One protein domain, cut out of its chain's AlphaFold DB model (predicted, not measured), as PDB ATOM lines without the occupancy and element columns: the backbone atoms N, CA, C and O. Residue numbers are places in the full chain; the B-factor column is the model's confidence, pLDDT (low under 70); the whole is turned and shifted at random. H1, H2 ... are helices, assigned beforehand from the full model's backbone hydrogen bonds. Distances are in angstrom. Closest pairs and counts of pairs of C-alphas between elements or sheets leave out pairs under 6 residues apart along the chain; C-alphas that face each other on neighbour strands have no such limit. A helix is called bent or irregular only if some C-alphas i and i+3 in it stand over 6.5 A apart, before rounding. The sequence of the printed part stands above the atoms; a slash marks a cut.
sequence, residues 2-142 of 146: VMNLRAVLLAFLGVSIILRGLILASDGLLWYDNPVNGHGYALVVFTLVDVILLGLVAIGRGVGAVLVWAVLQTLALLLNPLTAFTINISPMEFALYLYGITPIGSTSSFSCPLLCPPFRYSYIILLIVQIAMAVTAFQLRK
ATOM      1  N   VAL A   2      24.294  -6.609 -56.288       64.12
ATOM      2  CA  VAL A   2      23.948  -7.521 -55.163       64.12
ATOM      3  C   VAL A   2      24.589  -8.916 -55.285       64.12
ATOM      4  O   VAL A   2      25.131  -9.433 -54.313       64.12
ATOM      5  N   MET A   3      24.595  -9.499 -56.492       63.84
ATOM      6  CA  MET A   3      25.204 -10.814 -56.755       63.84
ATOM      7  C   MET A   3      26.717 -10.841 -56.464       63.84
ATOM      8  O   MET A   3      27.213 -11.817 -55.908       63.84
ATOM      9  N   ASN A   4      27.423  -9.737 -56.735       85.75
ATOM     10  CA  ASN A   4      28.861  -9.632 -56.470       85.75
ATOM     11  C   ASN A   4      29.152  -9.573 -54.966       85.75
ATOM     12  O   ASN A   4      30.057 -10.249 -54.496       85.75
ATOM     13  N   LEU A   5      28.360  -8.832 -54.186       89.50
ATOM     14  CA  LEU A   5      28.584  -8.717 -52.738       89.50
ATOM     15  C   LEU A   5      28.240  -9.997 -51.973       89.50
ATOM     16  O   LEU A   5      28.895 -10.320 -50.987       89.50
ATOM     17  N   ARG A   6      27.267 -10.772 -52.458       91.44
ATOM     18  CA  ARG A   6      26.992 -12.108 -51.921       91.44
ATOM     19  C   ARG A   6      28.154 -13.073 -52.168       91.44
ATOM     20  O   ARG A   6      28.529 -13.792 -51.249       91.44
ATOM     21  N   ALA A   7      28.740 -13.062 -53.366       93.19
ATOM     22  CA  ALA A   7      29.926 -13.864 -53.669       93.19
ATOM     23  C   ALA A   7      31.132 -13.454 -52.804       93.19
ATOM     24  O   ALA A   7      31.825 -14.316 -52.274       93.19
ATOM     25  N   VAL A   8      31.329 -12.149 -52.585       94.75
ATOM     26  CA  VAL A   8      32.362 -11.628 -51.673       94.75
ATOM     27  C   VAL A   8      32.126 -12.098 -50.233       94.75
ATOM     28  O   VAL A   8      33.061 -12.554 -49.581       94.75
ATOM     29  N   LEU A   9      30.883 -12.061 -49.741       95.12
ATOM     30  CA  LEU A   9      30.553 -12.546 -48.396       95.12
ATOM     31  C   LEU A   9      30.827 -14.051 -48.240       95.12
ATOM     32  O   LEU A   9      31.350 -14.475 -47.212       95.12
ATOM     33  N   LEU A  10      30.511 -14.845 -49.267       96.00
ATOM     34  CA  LEU A  10      30.829 -16.275 -49.311       96.00
ATOM     35  C   LEU A  10      32.339 -16.524 -49.312       96.00
ATOM     36  O   LEU A  10      32.804 -17.407 -48.597       96.00
ATOM     37  N   ALA A  11      33.103 -15.730 -50.067       95.88
ATOM     38  CA  ALA A  11      34.559 -15.821 -50.079       95.88
ATOM     39  C   ALA A  11      35.141 -15.536 -48.689       95.88
ATOM     40  O   ALA A  11      35.962 -16.311 -48.205       95.88
ATOM     41  N   PHE A  12      34.671 -14.488 -48.002       96.75
ATOM     42  CA  PHE A  12      35.127 -14.201 -46.643       96.75
ATOM     43  C   PHE A  12      34.754 -15.293 -45.635       96.75
ATOM     44  O   PHE A  12      35.593 -15.651 -44.815       96.75
ATOM     45  N   LEU A  13      33.550 -15.874 -45.718       95.56
ATOM     46  CA  LEU A  13      33.174 -17.028 -44.890       95.56
ATOM     47  C   LEU A  13      34.097 -18.228 -45.144       95.56
ATOM     48  O   LEU A  13      34.571 -18.847 -44.196       95.56
ATOM     49  N   GLY A  14      34.406 -18.522 -46.411       95.81
ATOM     50  CA  GLY A  14      35.351 -19.581 -46.774       95.81
ATOM     51  C   GLY A  14      36.745 -19.337 -46.195       95.81
ATOM     52  O   GLY A  14      37.326 -20.228 -45.578       95.81
ATOM     53  N   VAL A  15      37.256 -18.109 -46.316       94.38
ATOM     54  CA  VAL A  15      38.536 -17.705 -45.716       94.38
ATOM     55  C   VAL A  15      38.494 -17.822 -44.188       94.38
ATOM     56  O   VAL A  15      39.447 -18.332 -43.604       94.38
ATOM     57  N   SER A  16      37.397 -17.419 -43.537       93.88
ATOM     58  CA  SER A  16      37.209 -17.552 -42.085       93.88
ATOM     59  C   SER A  16      37.328 -19.009 -41.629       93.88
ATOM     60  O   SER A  16      38.088 -19.309 -40.711       93.88
ATOM     61  N   ILE A  17      36.650 -19.932 -42.320       94.19
ATOM     62  CA  ILE A  17      36.698 -21.374 -42.024       94.19
ATOM     63  C   ILE A  17      38.123 -21.913 -42.177       94.19
ATOM     64  O   ILE A  17      38.611 -22.610 -41.288       94.19
ATOM     65  N   ILE A  18      38.808 -21.564 -43.272       90.81
ATOM     66  CA  ILE A  18      40.190 -21.999 -43.524       90.81
ATOM     67  C   ILE A  18      41.121 -21.488 -42.418       90.81
ATOM     68  O   ILE A  18      41.880 -22.272 -41.855       90.81
ATOM     69  N   LEU A  19      41.040 -20.204 -42.061       88.75
ATOM     70  CA  LEU A  19      41.871 -19.616 -41.006       88.75
ATOM     71  C   LEU A  19      41.632 -20.279 -39.653       88.75
ATOM     72  O   LEU A  19      42.595 -20.598 -38.961       88.75
ATOM     73  N   ARG A  20      40.374 -20.539 -39.280       86.62
ATOM     74  CA  ARG A  20      40.063 -21.250 -38.032       86.62
ATOM     75  C   ARG A  20      40.574 -22.685 -38.050       86.62
ATOM     76  O   ARG A  20      41.108 -23.128 -37.043       86.62
ATOM     77  N   GLY A  21      40.467 -23.384 -39.180       83.81
ATOM     78  CA  GLY A  21      41.042 -24.718 -39.357       83.81
ATOM     79  C   GLY A  21      42.565 -24.721 -39.205       83.81
ATOM     80  O   GLY A  21      43.109 -25.592 -38.534       83.81
ATOM     81  N   LEU A  22      43.248 -23.713 -39.757       80.69
ATOM     82  CA  LEU A  22      44.694 -23.538 -39.603       80.69
ATOM     83  C   LEU A  22      45.089 -23.228 -38.155       80.69
ATOM     84  O   LEU A  22      46.050 -23.818 -37.665       80.69
ATOM     85  N   ILE A  23      44.354 -22.342 -37.472       78.31
ATOM     86  CA  ILE A  23      44.567 -22.048 -36.046       78.31
ATOM     87  C   ILE A  23      44.356 -23.322 -35.231       78.31
ATOM     88  O   ILE A  23      45.241 -23.691 -34.473       78.31
ATOM     89  N   LEU A  24      43.252 -24.047 -35.442       76.38
ATOM     90  CA  LEU A  24      43.001 -25.326 -34.778       76.38
ATOM     91  C   LEU A  24      44.158 -26.297 -35.003       76.38
ATOM     92  O   LEU A  24      44.686 -26.816 -34.037       76.38
ATOM     93  N   ALA A  25      44.587 -26.531 -36.241       73.56
ATOM     94  CA  ALA A  25      45.632 -27.510 -36.534       73.56
ATOM     95  C   ALA A  25      47.033 -27.121 -36.018       73.56
ATOM     96  O   ALA A  25      47.882 -27.997 -35.870       73.56
ATOM     97  N   SER A  26      47.289 -25.829 -35.778       69.25
ATOM     98  CA  SER A  26      48.640 -25.311 -35.500       69.25
ATOM     99  C   SER A  26      48.820 -24.750 -34.088       69.25
ATOM    100  O   SER A  26      49.955 -24.571 -33.649       69.25
ATOM    101  N   ASP A  27      47.735 -24.442 -33.380       65.06
ATOM    102  CA  ASP A  27      47.772 -23.864 -32.039       65.06
ATOM    103  C   ASP A  27      47.747 -24.976 -30.985       65.06
ATOM    104  O   ASP A  27      46.694 -25.476 -30.584       65.06
ATOM    105  N   GLY A  28      48.931 -25.403 -30.542       53.38
ATOM    106  CA  GLY A  28      49.040 -26.466 -29.541       53.38
ATOM    107  C   GLY A  28      48.557 -26.077 -28.148       53.38
ATOM    108  O   GLY A  28      48.247 -26.979 -27.377       53.38
ATOM    109  N   LEU A  29      48.379 -24.779 -27.864       54.12
ATOM    110  CA  LEU A  29      47.657 -24.304 -26.676       54.12
ATOM    111  C   LEU A  29      46.184 -24.757 -26.676       54.12
ATOM    112  O   LEU A  29      45.580 -24.815 -25.610       54.12
ATOM    113  N   LEU A  30      45.610 -25.097 -27.841       54.56
ATOM    114  CA  LEU A  30      44.248 -25.632 -27.972       54.56
ATOM    115  C   LEU A  30      44.187 -27.169 -27.974       54.56
ATOM    116  O   LEU A  30      43.111 -27.719 -27.743       54.56
ATOM    117  N   TRP A  31      45.296 -27.866 -28.260       48.66
ATOM    118  CA  TRP A  31      45.306 -29.319 -28.503       48.66
ATOM    119  C   TRP A  31      45.939 -30.154 -27.396       48.66
ATOM    120  O   TRP A  31      45.403 -31.215 -27.084       48.66
ATOM    121  N   TYR A  32      47.066 -29.728 -26.826       45.28
ATOM    122  CA  TYR A  32      47.879 -30.605 -25.984       45.28
ATOM    123  C   TYR A  32      47.873 -30.146 -24.518       45.28
ATOM    124  O   TYR A  32      48.443 -29.123 -24.155       45.28
ATOM    125  N   ASP A  33      47.203 -30.948 -23.687       42.38
ATOM    126  CA  ASP A  33      47.412 -31.063 -22.238       42.38
ATOM    127  C   ASP A  33      47.168 -29.829 -21.354       42.38
ATOM    128  O   ASP A  33      47.839 -29.655 -20.338       42.38
ATOM    129  N   ASN A  34      46.146 -29.017 -21.650       47.16
ATOM    130  CA  ASN A  34      45.614 -28.074 -20.661       47.16
ATOM    131  C   ASN A  34      44.164 -28.444 -20.272       47.16
ATOM    132  O   ASN A  34      43.254 -28.308 -21.095       47.16
ATOM    133  N   PRO A  35      43.894 -28.906 -19.033       41.47
ATOM    134  CA  PRO A  35      42.554 -29.307 -18.577       41.47
ATOM    135  C   PRO A  35      41.510 -28.165 -18.535       41.47
ATOM    136  O   PRO A  35      40.372 -28.387 -18.128       41.47
ATOM    137  N   VAL A  36      41.856 -26.957 -18.998       51.44
ATOM    138  CA  VAL A  36      41.024 -25.736 -19.015       51.44
ATOM    139  C   VAL A  36      40.594 -25.342 -20.450       51.44
ATOM    140  O   VAL A  36      40.357 -24.177 -20.762       51.44
ATOM    141  N   ASN A  37      40.487 -26.323 -21.353       58.81
ATOM    142  CA  ASN A  37      40.418 -26.172 -22.820       58.81
ATOM    143  C   ASN A  37      39.117 -25.588 -23.431       58.81
ATOM    144  O   ASN A  37      38.754 -25.908 -24.563       58.81
ATOM    145  N   GLY A  38      38.419 -24.677 -22.748       62.81
ATOM    146  CA  GLY A  38      37.229 -23.999 -23.291       62.81
ATOM    147  C   GLY A  38      37.482 -23.262 -24.618       62.81
ATOM    148  O   GLY A  38      36.596 -23.200 -25.469       62.81
ATOM    149  N   HIS A  39      38.704 -22.770 -24.839       66.12
ATOM    150  CA  HIS A  39      39.072 -22.031 -26.050       66.12
ATOM    151  C   HIS A  39      39.134 -22.913 -27.308       66.12
ATOM    152  O   HIS A  39      38.655 -22.494 -28.364       66.12
ATOM    153  N   GLY A  40      39.657 -24.142 -27.205       69.12
ATOM    154  CA  GLY A  40      39.725 -25.086 -28.331       69.12
ATOM    155  C   GLY A  40      38.332 -25.496 -28.795       69.12
ATOM    156  O   GLY A  40      37.998 -25.378 -29.976       69.12
ATOM    157  N   TYR A  41      37.471 -25.865 -27.843       74.62
ATOM    158  CA  TYR A  41      36.071 -26.184 -28.122       74.62
ATOM    159  C   TYR A  41      35.301 -24.985 -28.682       74.62
ATOM    160  O   TYR A  41      34.542 -25.145 -29.638       74.62
ATOM    161  N   ALA A  42      35.520 -23.778 -28.149       78.81
ATOM    162  CA  ALA A  42      34.902 -22.566 -28.677       78.81
ATOM    163  C   ALA A  42      35.287 -22.335 -30.144       78.81
ATOM    164  O   ALA A  42      34.416 -22.051 -30.963       78.81
ATOM    165  N   LEU A  43      36.557 -22.527 -30.509       80.31
ATOM    166  CA  LEU A  43      37.013 -22.349 -31.885       80.31
ATOM    167  C   LEU A  43      36.404 -23.387 -32.844       80.31
ATOM    168  O   LEU A  43      36.025 -23.028 -33.963       80.31
ATOM    169  N   VAL A  44      36.226 -24.639 -32.405       85.12
ATOM    170  CA  VAL A  44      35.488 -25.667 -33.166       85.12
ATOM    171  C   VAL A  44      34.035 -25.245 -33.374       85.12
ATOM    172  O   VAL A  44      33.565 -25.218 -34.511       85.12
ATOM    173  N   VAL A  45      33.335 -24.847 -32.305       88.62
ATOM    174  CA  VAL A  45      31.947 -24.367 -32.398       88.62
ATOM    175  C   VAL A  45      31.860 -23.174 -33.345       88.62
ATOM    176  O   VAL A  45      30.994 -23.147 -34.215       88.62
ATOM    177  N   PHE A  46      32.784 -22.218 -33.250       90.38
ATOM    178  CA  PHE A  46      32.789 -21.052 -34.128       90.38
ATOM    179  C   PHE A  46      32.987 -21.428 -35.597       90.38
ATOM    180  O   PHE A  46      32.335 -20.858 -36.469       90.38
ATOM    181  N   THR A  47      33.836 -22.419 -35.867       90.88
ATOM    182  CA  THR A  47      34.052 -22.949 -37.219       90.88
ATOM    183  C   THR A  47      32.783 -23.603 -37.764       90.88
ATOM    184  O   THR A  47      32.411 -23.359 -38.909       90.88
ATOM    185  N   LEU A  48      32.068 -24.378 -36.943       94.06
ATOM    186  CA  LEU A  48      30.792 -24.982 -37.336       94.06
ATOM    187  C   LEU A  48      29.724 -23.925 -37.638       94.06
ATOM    188  O   LEU A  48      29.001 -24.056 -38.625       94.06
ATOM    189  N   VAL A  49      29.644 -22.859 -36.836       95.50
ATOM    190  CA  VAL A  49      28.724 -21.745 -37.114       95.50
ATOM    191  C   VAL A  49      29.070 -21.075 -38.445       95.50
ATOM    192  O   VAL A  49      28.164 -20.855 -39.247       95.50
ATOM    193  N   ASP A  50      30.350 -20.825 -38.739       94.88
ATOM    194  CA  ASP A  50      30.771 -20.256 -40.029       94.88
ATOM    195  C   ASP A  50      30.377 -21.159 -41.215       94.88
ATOM    196  O   ASP A  50      29.900 -20.657 -42.234       94.88
ATOM    197  N   VAL A  51      30.495 -22.485 -41.079       96.50
ATOM    198  CA  VAL A  51      30.054 -23.457 -42.101       96.50
ATOM    199  C   VAL A  51      28.539 -23.394 -42.317       96.50
ATOM    200  O   VAL A  51      28.076 -23.342 -43.460       96.50
ATOM    201  N   ILE A  52      27.752 -23.353 -41.238       97.25
ATOM    202  CA  ILE A  52      26.289 -23.227 -41.319       97.25
ATOM    203  C   ILE A  52      25.910 -21.910 -42.005       97.25
ATOM    204  O   ILE A  52      25.069 -21.890 -42.906       97.25
ATOM    205  N   LEU A  53      26.552 -20.807 -41.617       96.75
ATOM    206  CA  LEU A  53      26.335 -19.491 -42.207       96.75
ATOM    207  C   LEU A  53      26.715 -19.449 -43.690       96.75
ATOM    208  O   LEU A  53      25.977 -18.858 -44.481       96.75
ATOM    209  N   LEU A  54      27.798 -20.117 -44.090       96.88
ATOM    210  CA  LEU A  54      28.181 -20.279 -45.492       96.88
ATOM    211  C   LEU A  54      27.082 -20.989 -46.284       96.88
ATOM    212  O   LEU A  54      26.667 -20.482 -47.328       96.88
ATOM    213  N   GLY A  55      26.540 -22.092 -45.761       94.62
ATOM    214  CA  GLY A  55      25.407 -22.794 -46.368       94.62
ATOM    215  C   GLY A  55      24.164 -21.907 -46.494       94.62
ATOM    216  O   GLY A  55      23.558 -21.827 -47.564       94.62
ATOM    217  N   LEU A  56      23.816 -21.167 -45.437       94.50
ATOM    218  CA  LEU A  56      22.672 -20.250 -45.440       94.50
ATOM    219  C   LEU A  56      22.828 -19.133 -46.480       94.50
ATOM    220  O   LEU A  56      21.892 -18.867 -47.240       94.50
ATOM    221  N   VAL A  57      24.004 -18.508 -46.566       93.81
ATOM    222  CA  VAL A  57      24.282 -17.480 -47.580       93.81
ATOM    223  C   VAL A  57      24.317 -18.087 -48.981       93.81
ATOM    224  O   VAL A  57      23.841 -17.450 -49.924       93.81
ATOM    225  N   ALA A  58      24.781 -19.327 -49.152       93.00
ATOM    226  CA  ALA A  58      24.797 -20.028 -50.437       93.00
ATOM    227  C   ALA A  58      23.388 -20.339 -50.975       93.00
ATOM    228  O   ALA A  58      23.194 -20.329 -52.189       93.00
ATOM    229  N   ILE A  59      22.377 -20.460 -50.109       93.38
ATOM    230  CA  ILE A  59      20.957 -20.577 -50.507       93.38
ATOM    231  C   ILE A  59      20.193 -19.239 -50.506       93.38
ATOM    232  O   ILE A  59      18.993 -19.204 -50.765       93.38
ATOM    233  N   GLY A  60      20.870 -18.122 -50.229       88.44
ATOM    234  CA  GLY A  60      20.312 -16.768 -50.345       88.44
ATOM    235  C   GLY A  60      19.648 -16.258 -49.071       88.44
ATOM    236  O   GLY A  60      18.914 -15.274 -49.109       88.44
ATOM    237  N   ARG A  61      19.908 -16.915 -47.939       89.25
ATOM    238  CA  ARG A  61      19.407 -16.563 -46.607       89.25
ATOM    239  C   ARG A  61      20.575 -16.169 -45.695       89.25
ATOM    240  O   ARG A  61      21.722 -16.106 -46.113       89.25
ATOM    241  N   GLY A  62      20.293 -15.843 -44.436       91.12
ATOM    242  CA  GLY A  62      21.332 -15.758 -43.402       91.12
ATOM    243  C   GLY A  62      22.210 -14.501 -43.382       91.12
ATOM    244  O   GLY A  62      22.954 -14.342 -42.426       91.12
ATOM    245  N   VAL A  63      22.097 -13.560 -44.330       93.00
ATOM    246  CA  VAL A  63      22.918 -12.321 -44.347       93.00
ATOM    247  C   VAL A  63      22.851 -11.549 -43.020       93.00
ATOM    248  O   VAL A  63      23.872 -11.095 -42.511       93.00
ATOM    249  N   GLY A  64      21.661 -11.436 -42.419       93.44
ATOM    250  CA  GLY A  64      21.500 -10.803 -41.105       93.44
ATOM    251  C   GLY A  64      22.187 -11.571 -39.972       93.44
ATOM    252  O   GLY A  64      22.787 -10.950 -39.100       93.44
ATOM    253  N   ALA A  65      22.151 -12.905 -40.014       95.38
ATOM    254  CA  ALA A  65      22.842 -13.751 -39.045       95.38
ATOM    255  C   ALA A  65      24.364 -13.629 -39.188       95.38
ATOM    256  O   ALA A  65      25.049 -13.511 -38.178       95.38
ATOM    257  N   VAL A  66      24.883 -13.550 -40.421       95.94
ATOM    258  CA  VAL A  66      26.310 -13.296 -40.672       95.94
ATOM    259  C   VAL A  66      26.744 -11.957 -40.099       95.94
ATOM    260  O   VAL A  66      27.793 -11.892 -39.476       95.94
ATOM    261  N   LEU A  67      25.941 -10.900 -40.256       96.50
ATOM    262  CA  LEU A  67      26.261  -9.598 -39.671       96.50
ATOM    263  C   LEU A  67      26.386  -9.682 -38.144       96.50
ATOM    264  O   LEU A  67      27.389  -9.241 -37.590       96.50
ATOM    265  N   VAL A  68      25.380 -10.250 -37.471       96.56
ATOM    266  CA  VAL A  68      25.392 -10.393 -36.005       96.56
ATOM    267  C   VAL A  68      26.583 -11.239 -35.564       96.56
ATOM    268  O   VAL A  68      27.327 -10.845 -34.671       96.56
ATOM    269  N   TRP A  69      26.798 -12.370 -36.230       96.75
ATOM    270  CA  TRP A  69      27.885 -13.282 -35.921       96.75
ATOM    271  C   TRP A  69      29.263 -12.644 -36.109       96.75
ATOM    272  O   TRP A  69      30.087 -12.711 -35.206       96.75
ATOM    273  N   ALA A  70      29.492 -11.957 -37.229       95.75
ATOM    274  CA  ALA A  70      30.755 -11.290 -37.522       95.75
ATOM    275  C   ALA A  70      31.067 -10.173 -36.511       95.75
ATOM    276  O   ALA A  70      32.216 -10.015 -36.100       95.75
ATOM    277  N   VAL A  71      30.051  -9.432 -36.050       96.50
ATOM    278  CA  VAL A  71      30.212  -8.434 -34.978       96.50
ATOM    279  C   VAL A  71      30.592  -9.109 -33.660       96.50
ATOM    280  O   VAL A  71      31.565  -8.700 -33.030       96.50
ATOM    281  N   LEU A  72      29.878 -10.167 -33.261       95.25
ATOM    282  CA  LEU A  72      30.188 -10.914 -32.039       95.25
ATOM    283  C   LEU A  72      31.591 -11.526 -32.084       95.25
ATOM    284  O   LEU A  72      32.321 -11.444 -31.101       95.25
ATOM    285  N   GLN A  73      31.996 -12.085 -33.223       92.62
ATOM    286  CA  GLN A  73      33.331 -12.645 -33.418       92.62
ATOM    287  C   GLN A  73      34.412 -11.563 -33.403       92.62
ATOM    288  O   GLN A  73      35.450 -11.763 -32.787       92.62
ATOM    289  N   THR A  74      34.165 -10.397 -34.001       93.62
ATOM    290  CA  THR A  74      35.088  -9.251 -33.917       93.62
ATOM    291  C   THR A  74      35.307  -8.841 -32.461       93.62
ATOM    292  O   THR A  74      36.447  -8.699 -32.026       93.62
ATOM    293  N   LEU A  75      34.226  -8.706 -31.685       92.25
ATOM    294  CA  LEU A  75      34.306  -8.375 -30.262       92.25
ATOM    295  C   LEU A  75      35.026  -9.467 -29.466       92.25
ATOM    296  O   LEU A  75      35.928  -9.155 -28.695       92.25
ATOM    297  N   ALA A  76      34.681 -10.738 -29.682       87.50
ATOM    298  CA  ALA A  76      35.334 -11.859 -29.016       87.50
ATOM    299  C   ALA A  76      36.839 -11.884 -29.306       87.50
ATOM    300  O   ALA A  76      37.636 -12.059 -28.388       87.50
ATOM    301  N   LEU A  77      37.238 -11.643 -30.559       85.94
ATOM    302  CA  LEU A  77      38.643 -11.635 -30.949       85.94
ATOM    303  C   LEU A  77      39.413 -10.468 -30.312       85.94
ATOM    304  O   LEU A  77      40.523 -10.673 -29.822       85.94
ATOM    305  N   LEU A  78      38.820  -9.270 -30.279       86.12
ATOM    306  CA  LEU A  78      39.415  -8.079 -29.659       86.12
ATOM    307  C   LEU A  78      39.540  -8.196 -28.137       86.12
ATOM    308  O   LEU A  78      40.493  -7.678 -27.561       86.12
ATOM    309  N   LEU A  79      38.579  -8.857 -27.490       85.81
ATOM    310  CA  LEU A  79      38.524  -9.001 -26.035       85.81
ATOM    311  C   LEU A  79      39.252 -10.252 -25.526       85.81
ATOM    312  O   LEU A  79      39.490 -10.356 -24.327       85.81
ATOM    313  N   ASN A  80      39.652 -11.176 -26.402       79.38
ATOM    314  CA  ASN A  80      40.359 -12.401 -26.020       79.38
ATOM    315  C   ASN A  80      41.622 -12.162 -25.168       79.38
ATOM    316  O   ASN A  80      41.808 -12.903 -24.204       79.38
ATOM    317  N   PRO A  81      42.447 -11.115 -25.400       78.88
ATOM    318  CA  PRO A  81      43.566 -10.808 -24.511       78.88
ATOM    319  C   PRO A  81      43.174 -10.611 -23.040       78.88
ATOM    320  O   PRO A  81      43.966 -10.896 -22.148       78.88
ATOM    321  N   LEU A  82      41.941 -10.174 -22.757       81.38
ATOM    322  CA  LEU A  82      41.447 -10.003 -21.387       81.38
ATOM    323  C   LEU A  82      41.213 -11.332 -20.666       81.38
ATOM    324  O   LEU A  82      41.053 -11.333 -19.452       81.38
ATOM    325  N   THR A  83      41.219 -12.457 -21.384       73.94
ATOM    326  CA  THR A  83      41.131 -13.796 -20.788       73.94
ATOM    327  C   THR A  83      42.480 -14.316 -20.293       73.94
ATOM    328  O   THR A  83      42.518 -15.370 -19.676       73.94
ATOM    329  N   ALA A  84      43.573 -13.561 -20.461       69.38
ATOM    330  CA  ALA A  84      44.930 -13.957 -20.063       69.38
ATOM    331  C   ALA A  84      45.075 -14.396 -18.590       69.38
ATOM    332  O   ALA A  84      45.946 -15.204 -18.269       69.38
ATOM    333  N   PHE A  85      44.200 -13.916 -17.695       69.06
ATOM    334  CA  PHE A  85      44.195 -14.330 -16.288       69.06
ATOM    335  C   PHE A  85      43.950 -15.837 -16.105       69.06
ATOM    336  O   PHE A  85      44.394 -16.399 -15.107       69.06
ATOM    337  N   THR A  86      43.284 -16.509 -17.052       68.31
ATOM    338  CA  THR A  86      43.013 -17.957 -16.985       68.31
ATOM    339  C   THR A  86      44.277 -18.799 -17.143       68.31
ATOM    340  O   THR A  86      44.315 -19.939 -16.687       68.31
ATOM    341  N   ILE A  87      45.320 -18.226 -17.746       65.12
ATOM    342  CA  ILE A  87      46.621 -18.856 -17.998       65.12
ATOM    343  C   ILE A  87      47.768 -18.134 -17.267       65.12
ATOM    344  O   ILE A  87      48.936 -18.395 -17.538       65.12
ATOM    345  N   ASN A  88      47.432 -17.263 -16.306       71.75
ATOM    346  CA  ASN A  88      48.363 -16.562 -15.417       71.75
ATOM    347  C   ASN A  88      49.466 -15.753 -16.134       71.75
ATOM    348  O   ASN A  88      50.605 -15.700 -15.670       71.75
ATOM    349  N   ILE A  89      49.128 -15.115 -17.258       70.62
ATOM    350  CA  ILE A  89      50.002 -14.156 -17.955       70.62
ATOM    351  C   ILE A  89      49.322 -12.793 -18.058       70.62
ATOM    352  O   ILE A  89      48.105 -12.669 -17.879       70.62
ATOM    353  N   SER A  90      50.090 -11.745 -18.351       80.44
ATOM    354  CA  SER A  90      49.498 -10.420 -18.525       80.44
ATOM    355  C   SER A  90      48.669 -10.340 -19.822       80.44
ATOM    356  O   SER A  90      49.036 -10.943 -20.836       80.44
ATOM    357  N   PRO A  91      47.583  -9.540 -19.860       80.69
ATOM    358  CA  PRO A  91      46.827  -9.301 -21.093       80.69
ATOM    359  C   PRO A  91      47.686  -8.767 -22.242       80.69
ATOM    360  O   PRO A  91      47.421  -9.065 -23.404       80.69
ATOM    361  N   MET A  92      48.729  -7.992 -21.925       81.44
ATOM    362  CA  MET A  92      49.664  -7.462 -22.916       81.44
ATOM    363  C   MET A  92      50.494  -8.580 -23.555       81.44
ATOM    364  O   MET A  92      50.570  -8.650 -24.778       81.44
ATOM    365  N   GLU A  93      51.070  -9.480 -22.757       74.06
ATOM    366  CA  GLU A  93      51.827 -10.629 -23.271       74.06
ATOM    367  C   GLU A  93      50.938 -11.560 -24.100       74.06
ATOM    368  O   GLU A  93      51.335 -11.987 -25.185       74.06
ATOM    369  N   PHE A  94      49.705 -11.811 -23.649       76.06
ATOM    370  CA  PHE A  94      48.770 -12.640 -24.404       76.06
ATOM    371  C   PHE A  94      48.323 -11.977 -25.714       76.06
ATOM    372  O   PHE A  94      48.207 -12.649 -26.737       76.06
ATOM    373  N   ALA A  95      48.135 -10.654 -25.729       76.94
ATOM    374  CA  ALA A  95      47.859  -9.913 -26.957       76.94
ATOM    375  C   ALA A  95      49.015 -10.036 -27.956       76.94
ATOM    376  O   ALA A  95      48.787 -10.363 -29.118       76.94
ATOM    377  N   LEU A  96      50.256  -9.809 -27.515       77.25
ATOM    378  CA  LEU A  96      51.432  -9.907 -28.382       77.25
ATOM    379  C   LEU A  96      51.610 -11.322 -28.950       77.25
ATOM    380  O   LEU A  96      52.034 -11.458 -30.098       77.25
ATOM    381  N   TYR A  97      51.237 -12.353 -28.188       74.25
ATOM    382  CA  TYR A  97      51.170 -13.736 -28.659       74.25
ATOM    383  C   TYR A  97      50.108 -13.956 -29.729       74.25
ATOM    384  O   TYR A  97      50.431 -14.431 -30.818       74.25
ATOM    385  N   LEU A  98      48.856 -13.585 -29.443       74.00
ATOM    386  CA  LEU A  98      47.740 -13.750 -30.378       74.00
ATOM    387  C   LEU A  98      48.020 -13.008 -31.690       74.00
ATOM    388  O   LEU A  98      47.764 -13.523 -32.773       74.00
ATOM    389  N   TYR A  99      48.618 -11.823 -31.603       73.25
ATOM    390  CA  TYR A  99      49.012 -11.002 -32.746       73.25
ATOM    391  C   TYR A  99      50.339 -11.418 -33.395       73.25
ATOM    392  O   TYR A  99      50.754 -10.799 -34.370       73.25
ATOM    393  N   GLY A 100      50.989 -12.455 -32.862       70.25
ATOM    394  CA  GLY A 100      52.222 -13.054 -33.361       70.25
ATOM    395  C   GLY A 100      53.435 -12.126 -33.407       70.25
ATOM    396  O   GLY A 100      54.359 -12.344 -34.192       70.25
ATOM    397  N   ILE A 101      53.439 -11.115 -32.537       73.69
ATOM    398  CA  ILE A 101      54.528 -10.152 -32.360       73.69
ATOM    399  C   ILE A 101      55.640 -10.770 -31.506       73.69
ATOM    400  O   ILE A 101      56.815 -10.658 -31.852       73.69
ATOM    401  N   THR A 102      55.281 -11.464 -30.423       68.12
ATOM    402  CA  THR A 102      56.239 -12.166 -29.555       68.12
ATOM    403  C   THR A 102      55.793 -13.603 -29.310       68.12
ATOM    404  O   THR A 102      54.625 -13.822 -28.982       68.12
ATOM    405  N   PRO A 103      56.687 -14.599 -29.430       63.31
ATOM    406  CA  PRO A 103      56.360 -15.952 -29.006       63.31
ATOM    407  C   PRO A 103      56.173 -15.987 -27.484       63.31
ATOM    408  O   PRO A 103      56.904 -15.321 -26.752       63.31
ATOM    409  N   ILE A 104      55.228 -16.798 -27.010       62.75
ATOM    410  CA  ILE A 104      55.192 -17.214 -25.607       62.75
ATOM    411  C   ILE A 104      56.000 -18.507 -25.509       62.75
ATOM    412  O   ILE A 104      55.785 -19.445 -26.277       62.75
ATOM    413  N   GLY A 105      56.965 -18.535 -24.590       56.28
ATOM    414  CA  GLY A 105      57.744 -19.736 -24.303       56.28
ATOM    415  C   GLY A 105      56.887 -20.813 -23.638       56.28
ATOM    416  O   GLY A 105      55.935 -20.504 -22.925       56.28
ATOM    417  N   SER A 106      57.239 -22.082 -23.848       58.53
ATOM    418  CA  SER A 106      56.622 -23.178 -23.092       58.53
ATOM    419  C   SER A 106      56.925 -23.024 -21.601       58.53
ATOM    420  O   SER A 106      58.049 -22.683 -21.227       58.53
ATOM    421  N   THR A 107      55.941 -23.299 -20.751       61.09
ATOM    422  CA  THR A 107      56.103 -23.329 -19.290       61.09
ATOM    423  C   THR A 107      55.766 -24.720 -18.758       61.09
ATOM    424  O   THR A 107      55.284 -25.580 -19.492       61.09
ATOM    425  N   SER A 108      55.976 -24.963 -17.462       58.22
ATOM    426  CA  SER A 108      55.497 -26.190 -16.804       58.22
ATOM    427  C   SER A 108      53.970 -26.346 -16.839       58.22
ATOM    428  O   SER A 108      53.471 -27.433 -16.568       58.22
ATOM    429  N   SER A 109      53.236 -25.268 -17.138       53.84
ATOM    430  CA  SER A 109      51.772 -25.208 -17.098       53.84
ATOM    431  C   SER A 109      51.116 -25.308 -18.481       53.84
ATOM    432  O   SER A 109      49.914 -25.535 -18.559       53.84
ATOM    433  N   PHE A 110      51.870 -25.108 -19.567       57.00
ATOM    434  CA  PHE A 110      51.395 -25.271 -20.943       57.00
ATOM    435  C   PHE A 110      52.579 -25.464 -21.900       57.00
ATOM    436  O   PHE A 110      53.625 -24.824 -21.759       57.00
ATOM    437  N   SER A 111      52.405 -26.316 -22.909       54.16
ATOM    438  CA  SER A 111      53.410 -26.562 -23.943       54.16
ATOM    439  C   SER A 111      52.978 -25.931 -25.266       54.16
ATOM    440  O   SER A 111      51.881 -26.165 -25.766       54.16
ATOM    441  N   CYS A 112      53.848 -25.097 -25.836       56.44
ATOM    442  CA  CYS A 112      53.646 -24.519 -27.157       56.44
ATOM    443  C   CYS A 112      54.486 -25.319 -28.162       56.44
ATOM    444  O   CYS A 112      55.718 -25.299 -28.055       56.44
ATOM    445  N   PRO A 113      53.881 -26.052 -29.115       51.44
ATOM    446  CA  PRO A 113      54.641 -26.786 -30.118       51.44
ATOM    447  C   PRO A 113      55.470 -25.828 -30.980       51.44
ATOM    448  O   PRO A 113      55.220 -24.624 -31.013       51.44
ATOM    449  N   LEU A 114      56.438 -26.390 -31.717       44.22
ATOM    450  CA  LEU A 114      57.434 -25.729 -32.587       44.22
ATOM    451  C   LEU A 114      56.910 -24.611 -33.527       44.22
ATOM    452  O   LEU A 114      57.717 -23.894 -34.114       44.22
ATOM    453  N   LEU A 115      55.590 -24.461 -33.680       48.91
ATOM    454  CA  LEU A 115      54.895 -23.509 -34.552       48.91
ATOM    455  C   LEU A 115      54.074 -22.448 -33.799       48.91
ATOM    456  O   LEU A 115      53.283 -21.751 -34.427       48.91
ATOM    457  N   CYS A 116      54.245 -22.296 -32.487       53.09
ATOM    458  CA  CYS A 116      53.682 -21.169 -31.752       53.09
ATOM    459  C   CYS A 116      54.474 -19.874 -32.003       53.09
ATOM    460  O   CYS A 116      55.694 -19.855 -31.806       53.09
ATOM    461  N   PRO A 117      53.816 -18.758 -32.365       52.88
ATOM    462  CA  PRO A 117      52.368 -18.573 -32.514       52.88
ATOM    463  C   PRO A 117      51.839 -19.184 -33.822       52.88
ATOM    464  O   PRO A 117      52.554 -19.099 -34.827       52.88
ATOM    465  N   PRO A 118      50.590 -19.696 -33.863       53.03
ATOM    466  CA  PRO A 118      50.002 -20.255 -35.078       53.03
ATOM    467  C   PRO A 118      50.105 -19.227 -36.211       53.03
ATOM    468  O   PRO A 118      49.424 -18.204 -36.236       53.03
ATOM    469  N   PHE A 119      51.021 -19.464 -37.147       54.72
ATOM    470  CA  PHE A 119      51.235 -18.640 -38.333       54.72
ATOM    471  C   PHE A 119      51.403 -17.118 -38.120       54.72
ATOM    472  O   PHE A 119      50.993 -16.385 -39.003       54.72
ATOM    473  N   ARG A 120      51.977 -16.617 -37.009       59.84
ATOM    474  CA  ARG A 120      52.317 -15.189 -36.686       59.84
ATOM    475  C   ARG A 120      51.290 -14.062 -36.971       59.84
ATOM    476  O   ARG A 120      51.485 -12.950 -36.516       59.84
ATOM    477  N   TYR A 121      50.191 -14.314 -37.665       65.56
ATOM    478  CA  TYR A 121      49.230 -13.332 -38.160       65.56
ATOM    479  C   TYR A 121      47.838 -13.942 -38.344       65.56
ATOM    480  O   TYR A 121      46.899 -13.208 -38.634       65.56
ATOM    481  N   SER A 122      47.672 -15.261 -38.176       73.31
ATOM    482  CA  SER A 122      46.402 -15.965 -38.409       73.31
ATOM    483  C   SER A 122      45.230 -15.336 -37.642       73.31
ATOM    484  O   SER A 122      44.152 -15.148 -38.204       73.31
ATOM    485  N   TYR A 123      45.471 -14.906 -36.402       78.00
ATOM    486  CA  TYR A 123      44.494 -14.232 -35.555       78.00
ATOM    487  C   TYR A 123      44.132 -12.817 -36.038       78.00
ATOM    488  O   TYR A 123      42.957 -12.456 -36.087       78.00
ATOM    489  N   ILE A 124      45.130 -12.018 -36.442       84.12
ATOM    490  CA  ILE A 124      44.915 -10.677 -37.016       84.12
ATOM    491  C   ILE A 124      44.147 -10.788 -38.328       84.12
ATOM    492  O   ILE A 124      43.197 -10.042 -38.560       84.12
ATOM    493  N   ILE A 125      44.544 -11.725 -39.188       88.25
ATOM    494  CA  ILE A 125      43.880 -11.956 -40.469       88.25
ATOM    495  C   ILE A 125      42.431 -12.373 -40.209       88.25
ATOM    496  O   ILE A 125      41.531 -11.834 -40.849       88.25
ATOM    497  N   LEU A 126      42.180 -13.254 -39.235       90.00
ATOM    498  CA  LEU A 126      40.821 -13.635 -38.856       90.00
ATOM    499  C   LEU A 126      40.009 -12.419 -38.385       90.00
ATOM    500  O   LEU A 126      38.887 -12.242 -38.850       90.00
ATOM    501  N   LEU A 127      40.574 -11.548 -37.544       91.06
ATOM    502  CA  LEU A 127      39.926 -10.306 -37.106       91.06
ATOM    503  C   LEU A 127      39.567  -9.393 -38.291       91.06
ATOM    504  O   LEU A 127      38.429  -8.934 -38.392       91.06
ATOM    505  N   ILE A 128      40.507  -9.167 -39.212       93.44
ATOM    506  CA  ILE A 128      40.280  -8.364 -40.424       93.44
ATOM    507  C   ILE A 128      39.159  -8.977 -41.271       93.44
ATOM    508  O   ILE A 128      38.278  -8.259 -41.746       93.44
ATOM    509  N   VAL A 129      39.153 -10.303 -41.424       95.31
ATOM    510  CA  VAL A 129      38.110 -11.033 -42.154       95.31
ATOM    511  C   VAL A 129      36.748 -10.862 -41.482       95.31
ATOM    512  O   VAL A 129      35.783 -10.577 -42.185       95.31
ATOM    513  N   GLN A 130      36.647 -10.940 -40.149       95.88
ATOM    514  CA  GLN A 130      35.375 -10.706 -39.446       95.88
ATOM    515  C   GLN A 130      34.853  -9.278 -39.655       95.88
ATOM    516  O   GLN A 130      33.670  -9.084 -39.943       95.88
ATOM    517  N   ILE A 131      35.728  -8.269 -39.599       96.25
ATOM    518  CA  ILE A 131      35.351  -6.876 -39.875       96.25
ATOM    519  C   ILE A 131      34.860  -6.735 -41.323       96.25
ATOM    520  O   ILE A 131      33.797  -6.159 -41.569       96.25
ATOM    521  N   ALA A 132      35.587  -7.305 -42.287       96.50
ATOM    522  CA  ALA A 132      35.207  -7.279 -43.697       96.50
ATOM    523  C   ALA A 132      33.869  -7.999 -43.951       96.50
ATOM    524  O   ALA A 132      33.031  -7.495 -44.709       96.50
ATOM    525  N   MET A 133      33.622  -9.126 -43.275       96.75
ATOM    526  CA  MET A 133      32.339  -9.837 -43.293       96.75
ATOM    527  C   MET A 133      31.208  -8.964 -42.760       96.75
ATOM    528  O   MET A 133      30.175  -8.861 -43.418       96.75
ATOM    529  N   ALA A 134      31.396  -8.309 -41.612       96.50
ATOM    530  CA  ALA A 134      30.388  -7.437 -41.015       96.50
ATOM    531  C   ALA A 134      30.033  -6.270 -41.952       96.50
ATOM    532  O   ALA A 134      28.856  -6.035 -42.232       96.50
ATOM    533  N   VAL A 135      31.035  -5.587 -42.514       96.31
ATOM    534  CA  VAL A 135      30.826  -4.485 -43.469       96.31
ATOM    535  C   VAL A 135      30.093  -4.975 -44.720       96.31
ATOM    536  O   VAL A 135      29.104  -4.367 -45.137       96.31
ATOM    537  N   THR A 136      30.523  -6.102 -45.290       95.31
ATOM    538  CA  THR A 136      29.912  -6.678 -46.498       95.31
ATOM    539  C   THR A 136      28.469  -7.113 -46.237       95.31
ATOM    540  O   THR A 136      27.576  -6.797 -47.025       95.31
ATOM    541  N   ALA A 137      28.203  -7.788 -45.116       94.25
ATOM    542  CA  ALA A 137      26.864  -8.224 -44.727       94.25
ATOM    543  C   ALA A 137      25.932  -7.034 -44.454       94.25
ATOM    544  O   ALA A 137      24.769  -7.060 -44.861       94.25
ATOM    545  N   PHE A 138      26.436  -5.966 -43.829       95.19
ATOM    546  CA  PHE A 138      25.688  -4.727 -43.622       95.19
ATOM    547  C   PHE A 138      25.296  -4.072 -44.951       95.19
ATOM    548  O   PHE A 138      24.122  -3.758 -45.163       95.19
ATOM    549  N   GLN A 139      26.249  -3.915 -45.873       93.50
ATOM    550  CA  GLN A 139      25.981  -3.364 -47.203       93.50
ATOM    551  C   GLN A 139      24.977  -4.226 -47.974       93.50
ATOM    552  O   GLN A 139      24.026  -3.695 -48.550       93.50
ATOM    553  N   LEU A 140      25.150  -5.553 -47.946       91.56
ATOM    554  CA  LEU A 140      24.252  -6.504 -48.596       91.56
ATOM    555  C   LEU A 140      22.826  -6.392 -48.049       91.56
ATOM    556  O   LEU A 140      21.884  -6.231 -48.822       91.56
ATOM    557  N   ARG A 141      22.671  -6.367 -46.721       90.44
ATOM    558  CA  ARG A 141      21.377  -6.184 -46.051       90.44
ATOM    559  C   ARG A 141      20.728  -4.847 -46.409       90.44
ATOM    560  O   ARG A 141      19.533  -4.825 -46.674       90.44
ATOM    561  N   LYS A 142      21.499  -3.756 -46.470       91.00
ATOM    562  CA  LYS A 142      20.999  -2.429 -46.869       91.00
ATOM    563  C   LYS A 142      20.443  -2.420 -48.298       91.00
ATOM    564  O   LYS A 142      19.443  -1.759 -48.540       91.00
TER     565      LYS A 142
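This is residues 2 to 142 of the 146 residues of an uncharacterized protein of Caldiarchaeum subterraneum (UniProt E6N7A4). Four long helices, H1, H3, H4 and H6, stand side by side in an up-and-down bundle, and together they make a rod. The bundle is snug where H6 packs between H1 and H4 and where H3 packs on H1, but H3 and H4 meet only near their shared turn; the short helices H2 and H5 and the long link of residues 99 to 121 gather at the opposite end of the rod from that turn. The printed part has 141 residues with six named helices, in the order H1 to H6, and no named strand; the class is all helix. The whole is compact, with a radius of gyration of the C-alphas of 15.9 A, and the C-alphas span 52 by 23 by 21 A.

Begin with H1, residues 2 to 26, one of the two longest helices: find C-alpha 2 at (23.948, -7.521, -55.163), and from there the helix runs 36.2 A to C-alpha 26 at (48.640, -25.311, -35.500). The other is H4, residues 63 to 87, 36.0 A long; look near residue 81 for a kink of 54 degrees. H4 is irregular, with C-alphas 82 and 85 standing 7.2 A apart. H3, residues 38 to 58, measures 30.1 A, and H6, residues 122 to 142, measures 30.0 A and ends at C-alpha 142 at (20.999, -2.429, -46.869). Two short helices remain: H2, residues 28 to 31, and H5, residues 91 to 98.

Start from H1 and walk round the bundle of H1, H3, H4 and H6, which is up and down, each of these helices running against the one before it. H1 touches H6 at a shallow tilt of 22 degrees, opposite ways; the closest C-alphas, those of Leu 9 and Met 133, are 6.0 A apart. H6 touches H4 with 30 pairs of C-alphas within 8 A, at a shallow tilt of 27 degrees, opposite ways; look at Leu 67 and Ala 134, whose C-alphas are the closest at 4.8 A. H1 also touches H3, at a shallow tilt of 24 degrees, opposite ways, with the C-alphas of Ile 17 and Thr 47 closest at 5.7 A. H3 and H4 form a helical hairpin at a shallow tilt of 11 degrees, but they only just touch, with 3 pairs of C-alphas within 8 A, made by residues 53 to 57 and 63 to 66 alone; the closest are those of Val 57 and Val 63, 6.2 A. H1 and H4 are near each other, while H3 and H6 are apart. H5 touches residues 80 to 85 of H4 at a steep tilt of 59 degrees, opposite ways, with the C-alphas of Pro 81 and Pro 91 closest at 5.0 A. H2 and H3 touch only at the corner, and only just, with 3 pairs; the C-alphas of Leu 30 and Gly 40 are closest at 4.6 A. In the backbone, every O i to N i+4 pair is within hydrogen-bond range in H1, H3, H5 and H6; in H4 it is 14 of 21, and H2 is too short for such a pair.

The two C-alphas farthest apart, those of Val 2 and Ser 108, stand 53.1 A apart, yet the first and last printed C-alphas are 10.2 A apart. The printed part has no cut. The link from H5 to H6, residues 99 to 121, is long; those from H1 to H2, H3 to H4 and H4 to H5 are tight, and that from H2 to H3 is short. The mean pLDDT of the printed part is 79.5; look for values under 70 at residues 2 to 3, 26 to 40, 84 to 87 and 102 to 121.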